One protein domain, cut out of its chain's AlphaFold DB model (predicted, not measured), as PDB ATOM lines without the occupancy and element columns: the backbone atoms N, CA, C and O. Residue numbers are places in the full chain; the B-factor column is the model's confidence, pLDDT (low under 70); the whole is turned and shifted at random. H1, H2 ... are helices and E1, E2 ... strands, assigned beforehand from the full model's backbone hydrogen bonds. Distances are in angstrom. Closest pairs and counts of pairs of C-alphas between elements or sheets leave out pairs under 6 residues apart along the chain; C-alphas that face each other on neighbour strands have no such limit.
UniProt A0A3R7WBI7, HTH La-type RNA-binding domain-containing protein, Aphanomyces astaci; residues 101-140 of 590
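Overview. This is residues 101 to 140 of the 590 residues of the protein "HTH La-type RNA-binding domain-containing protein" of Aphanomyces astaci (UniProt A0A3R7WBI7). A small two-stranded hairpin, E1 and E2, makes the middle, with one short helix to each side of it: H1 on one side and H2 on the other. Turns at the two opposite ends of the hairpin, around Asp 116 and Ala 126, make the longest axis. The printed part has 40 residues, under half of them in named elements, which follow as H1, E1, E2, H2; the sheet, in the order E1 - E2, is antiparallel and the class is mixed, helices and strands. The whole is compact, with a radius of gyration of the C-alphas of 9.5 A and spans of 30 by 21 by 12 A.

Along the chain. Start at His 101 and go on to C-alpha 106 at (15.798, 31.137, -18.795), where H1, residues 106 to 109, begins; it measures 5.2 A. Residues 113 to 114 then pair with residues 117 to 118, antiparallel. Find C-alpha 120 at (11.222, 24.977, -22.498); from there E1, residues 120 to 124, runs 12.8 A. E2, residues 130 to 132, measures 6.6 A. H2, residues 134 to 139, runs 9.0 A to C-alpha 139 at (14.253, 14.082, -27.487).

Arrangement. Look first at the hairpin of E1 and E2, antiparallel with 139 degrees between their directions. C-alphas 121 and 131 face each other at 4.6 A; N 120 and O 132, at 2.8 A, are within hydrogen-bond range. The closest C-alphas of H1 and E2 are those of Cys 109 and Cys 131, 5.7 A apart. Those of E1 and H2 are Tyr 120 and Glu 134, at 6.6 A. H1 and H2 are apart. In H2 every O i to N i+4 pair is within hydrogen-bond range; H1 is too short for such a pair, and its one O i to N i+3 pair is not within range.

Size, cuts and confidence. The two farthest C-alphas, of Asp 116 and Ala 126, are 30.1 A apart. The printed part has no cut and no long link. Its mean pLDDT is 78.2; look for values under 70 at residues 125 to 126 and residue 128.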
ATOM      1  N   HIS A 101      14.874  28.565 -29.937       81.88
ATOM      2  CA  HIS A 101      16.343  28.692 -29.927       81.88
ATOM      3  C   HIS A 101      16.871  30.133 -29.894       81.88
ATOM      4  O   HIS A 101      18.004  30.367 -29.476       81.88
ATOM      5  N   PHE A 102      16.063  31.121 -30.293       77.88
ATOM      6  CA  PHE A 102      16.439  32.535 -30.234       77.88
ATOM      7  C   PHE A 102      16.560  33.069 -28.789       77.88
ATOM      8  O   PHE A 102      17.261  34.052 -28.536       77.88
ATOM      9  N   TYR A 103      15.900  32.436 -27.812       78.81
ATOM     10  CA  TYR A 103      15.855  32.915 -26.429       78.81
ATOM     11  C   TYR A 103      17.013  32.367 -25.588       78.81
ATOM     12  O   TYR A 103      16.919  31.325 -24.949       78.81
ATOM     13  N   ASN A 104      18.106  33.123 -25.523       75.62
ATOM     14  CA  ASN A 104      19.348  32.751 -24.831       75.62
ATOM     15  C   ASN A 104      19.350  32.924 -23.291       75.62
ATOM     16  O   ASN A 104      20.420  32.963 -22.681       75.62
ATOM     17  N   SER A 105      18.187  33.035 -22.639       79.69
ATOM     18  CA  SER A 105      18.094  33.088 -21.174       79.69
ATOM     19  C   SER A 105      16.842  32.387 -20.652       79.69
ATOM     20  O   SER A 105      15.795  32.425 -21.293       79.69
ATOM     21  N   GLU A 106      16.923  31.821 -19.447       82.69
ATOM     22  CA  GLU A 106      15.798  31.137 -18.795       82.69
ATOM     23  C   GLU A 106      14.542  32.020 -18.709       82.69
ATOM     24  O   GLU A 106      13.443  31.581 -19.046       82.69
ATOM     25  N   ALA A 107      14.718  33.292 -18.340       79.75
ATOM     26  CA  ALA A 107      13.622  34.243 -18.195       79.75
ATOM     27  C   ALA A 107      12.993  34.656 -19.536       79.75
ATOM     28  O   ALA A 107      11.781  34.837 -19.583       79.75
ATOM     29  N   SER A 108      13.776  34.802 -20.614       78.75
ATOM     30  CA  SER A 108      13.218  35.095 -21.944       78.75
ATOM     31  C   SER A 108      12.581  33.858 -22.578       78.75
ATOM     32  O   SER A 108      11.520  33.977 -23.184       78.75
ATOM     33  N   CYS A 109      13.157  32.673 -22.372       82.81
ATOM     34  CA  CYS A 109      12.612  31.403 -22.848       82.81
ATOM     35  C   CYS A 109      11.220  31.120 -22.257       82.81
ATOM     36  O   CYS A 109      10.247  30.973 -22.989       82.81
ATOM     37  N   GLN A 110      11.099  31.150 -20.925       81.38
ATOM     38  CA  GLN A 110       9.859  30.826 -20.199       81.38
ATOM     39  C   GLN A 110       8.723  31.858 -20.377       81.38
ATOM     40  O   GLN A 110       7.634  31.667 -19.835       81.38
ATOM     41  N   GLN A 111       8.966  32.963 -21.094       79.06
ATOM     42  CA  GLN A 111       7.990  34.028 -21.363       79.06
ATOM     43  C   GLN A 111       7.496  34.058 -22.818       79.06
ATOM     44  O   GLN A 111       6.624  34.867 -23.130       79.06
ATOM     45  N   ASN A 112       8.025  33.201 -23.696       78.75
ATOM     46  CA  ASN A 112       7.700  33.191 -25.124       78.75
ATOM     47  C   ASN A 112       7.190  31.819 -25.598       78.75
ATOM     48  O   ASN A 112       7.300  30.804 -24.904       78.75
ATOM     49  N   THR A 113       6.604  31.815 -26.794       75.81
ATOM     50  CA  THR A 113       6.017  30.640 -27.444       75.81
ATOM     51  C   THR A 113       6.555  30.480 -28.864       75.81
ATOM     52  O   THR A 113       6.952  31.453 -29.510       75.81
ATOM     53  N   GLU A 114       6.539  29.249 -29.364       74.75
ATOM     54  CA  GLU A 114       6.749  28.930 -30.774       74.75
ATOM     55  C   GLU A 114       5.407  28.464 -31.351       74.75
ATOM     56  O   GLU A 114       4.917  27.367 -31.070       74.75
ATOM     57  N   GLY A 115       4.738  29.377 -32.061       73.44
ATOM     58  CA  GLY A 115       3.303  29.260 -32.328       73.44
ATOM     59  C   GLY A 115       2.497  29.277 -31.024       73.44
ATOM     60  O   GLY A 115       2.750  30.097 -30.139       73.44
ATOM     61  N   ASP A 116       1.548  28.347 -30.897       71.62
ATOM     62  CA  ASP A 116       0.702  28.179 -29.707       71.62
ATOM     63  C   ASP A 116       1.374  27.371 -28.571       71.62
ATOM     64  O   ASP A 116       0.776  27.199 -27.504       71.62
ATOM     65  N   LYS A 117       2.597  26.848 -28.768       75.00
ATOM     66  CA  LYS A 117       3.307  26.017 -27.776       75.00
ATOM     67  C   LYS A 117       4.309  26.827 -26.938       75.00
ATOM     68  O   LYS A 117       5.042  27.638 -27.501       75.00
ATOM     69  N   PRO A 118       4.406  26.602 -25.613       79.75
ATOM     70  CA  PRO A 118       5.428  27.235 -24.782       79.75
ATOM     71  C   PRO A 118       6.832  26.719 -25.120       79.75
ATOM     72  O   PRO A 118       7.000  25.560 -25.499       79.75
ATOM     73  N   CYS A 119       7.841  27.569 -24.929       84.12
ATOM     74  CA  CYS A 119       9.240  27.156 -24.985       84.12
ATOM     75  C   CYS A 119       9.734  26.614 -23.629       84.12
ATOM     76  O   CYS A 119       9.311  27.073 -22.563       84.12
ATOM     77  N   TYR A 120      10.672  25.666 -23.667       86.31
ATOM     78  CA  TYR A 120      11.222  24.977 -22.498       86.31
ATOM     79  C   TYR A 120      12.711  25.286 -22.340       86.31
ATOM     80  O   TYR A 120      13.508  25.100 -23.258       86.31
ATOM     81  N   TRP A 121      13.106  25.743 -21.149       89.25
ATOM     82  CA  TRP A 121      14.516  25.967 -20.829       89.25
ATOM     83  C   TRP A 121      15.156  24.668 -20.339       89.25
ATOM     84  O   TRP A 121      14.726  24.103 -19.327       89.25
ATOM     85  N   CYS A 122      16.193  24.212 -21.039       86.75
ATOM     86  CA  CYS A 122      16.905  22.976 -20.737       86.75
ATOM     87  C   CYS A 122      18.297  23.285 -20.184       86.75
ATOM     88  O   CYS A 122      19.167  23.828 -20.871       86.75
ATOM     89  N   LYS A 123      18.509  22.924 -18.916       84.75
ATOM     90  CA  LYS A 123      19.789  23.090 -18.225       84.75
ATOM     91  C   LYS A 123      20.698  21.904 -18.521       84.75
ATOM     92  O   LYS A 123      20.297  20.767 -18.303       84.75
ATOM     93  N   SER A 124      21.919  22.161 -18.979       80.38
ATOM     94  CA  SER A 124      22.948  21.130 -19.162       80.38
ATOM     95  C   SER A 124      24.204  21.458 -18.362       80.38
ATOM     96  O   SER A 124      24.501  22.622 -18.094       80.38
ATOM     97  N   ALA A 125      24.928  20.407 -17.974       55.22
ATOM     98  CA  ALA A 125      26.245  20.489 -17.348       55.22
ATOM     99  C   ALA A 125      27.404  20.276 -18.347       55.22
ATOM    100  O   ALA A 125      28.555  20.505 -17.984       55.22
ATOM    101  N   ALA A 126      27.111  19.835 -19.578       50.97
ATOM    102  CA  ALA A 126      28.110  19.537 -20.612       50.97
ATOM    103  C   ALA A 126      28.174  20.603 -21.721       50.97
ATOM    104  O   ALA A 126      29.233  20.824 -22.303       50.97
ATOM    105  N   VAL A 127      27.056  21.280 -21.997       70.38
ATOM    106  CA  VAL A 127      26.937  22.356 -22.997       70.38
ATOM    107  C   VAL A 127      26.217  23.575 -22.396       70.38
ATOM    108  O   VAL A 127      25.578  23.444 -21.347       70.38
ATOM    109  N   PRO A 128      26.291  24.772 -23.014       66.50
ATOM    110  CA  PRO A 128      25.490  25.916 -22.589       66.50
ATOM    111  C   PRO A 128      23.995  25.575 -22.535       66.50
ATOM    112  O   PRO A 128      23.472  24.897 -23.414       66.50
ATOM    113  N   SER A 129      23.302  26.058 -21.502       83.50
ATOM    114  CA  SER A 129      21.850  25.876 -21.382       83.50
ATOM    115  C   SER A 129      21.123  26.690 -22.457       83.50
ATOM    116  O   SER A 129      21.502  27.833 -22.716       83.50
ATOM    117  N   GLN A 130      20.101  26.101 -23.076       83.94
ATOM    118  CA  GLN A 130      19.393  26.666 -24.230       83.94
ATOM    119  C   GLN A 130      17.874  26.456 -24.127       83.94
ATOM    120  O   GLN A 130      17.371  25.777 -23.225       83.94
ATOM    121  N   CYS A 131      17.150  27.102 -25.040       85.56
ATOM    122  CA  CYS A 131      15.696  27.137 -25.098       85.56
ATOM    123  C   CYS A 131      15.193  26.320 -26.292       85.56
ATOM    124  O   CYS A 131      15.536  26.629 -27.428       85.56
ATOM    125  N   TYR A 132      14.369  25.312 -26.024       84.56
ATOM    126  CA  TYR A 132      13.900  24.325 -26.998       84.56
ATOM    127  C   TYR A 132      12.372  24.348 -27.095       84.56
ATOM    128  O   TYR A 132      11.694  24.805 -26.166       84.56
ATOM    129  N   ASN A 133      11.813  23.838 -28.192       85.75
ATOM    130  CA  ASN A 133      10.379  23.542 -28.240       85.75
ATOM    131  C   ASN A 133      10.063  22.205 -27.534       85.75
ATOM    132  O   ASN A 133      10.954  21.462 -27.124       85.75
ATOM    133  N   GLU A 134       8.772  21.915 -27.348       79.88
ATOM    134  CA  GLU A 134       8.287  20.738 -26.606       79.88
ATOM    135  C   GLU A 134       8.870  19.413 -27.133       79.88
ATOM    136  O   GLU A 134       9.368  18.604 -26.359       79.88
ATOM    137  N   THR A 135       8.856  19.216 -28.454       78.12
ATOM    138  CA  THR A 135       9.246  17.951 -29.097       78.12
ATOM    139  C   THR A 135      10.761  17.747 -29.116       78.12
ATOM    140  O   THR A 135      11.227  16.617 -29.001       78.12
ATOM    141  N   GLU A 136      11.543  18.822 -29.203       79.69
ATOM    142  CA  GLU A 136      12.994  18.768 -29.000       79.69
ATOM    143  C   GLU A 136      13.343  18.443 -27.543       79.69
ATOM    144  O   GLU A 136      14.189  17.587 -27.290       79.69
ATOM    145  N   ALA A 137      12.671  19.080 -26.577       78.94
ATOM    146  CA  ALA A 137      12.912  18.862 -25.152       78.94
ATOM    147  C   ALA A 137      12.631  17.411 -24.713       78.94
ATOM    148  O   ALA A 137      13.329  16.899 -23.839       78.94
ATOM    149  N   GLU A 138      11.668  16.730 -25.347       76.00
ATOM    150  CA  GLU A 138      11.403  15.292 -25.158       76.00
ATOM    151  C   GLU A 138      12.477  14.377 -25.774       76.00
ATOM    152  O   GLU A 138      12.649  13.245 -25.321       76.00
ATOM    153  N   GLN A 139      13.205  14.844 -26.795       75.56
ATOM    154  CA  GLN A 139      14.253  14.082 -27.487       75.56
ATOM    155  C   GLN A 139      15.652  14.273 -26.873       75.56
ATOM    156  O   GLN A 139      16.563  13.494 -27.163       75.56
ATOM    157  N   LEU A 140      15.846  15.280 -26.014       73.69
ATOM    158  CA  LEU A 140      17.127  15.524 -25.352       73.69
ATOM    159  C   LEU A 140      17.454  14.432 -24.310       73.69
ATOM    160  O   LEU A 140      16.613  14.120 -23.464       73.69
TER     161      LEU A 140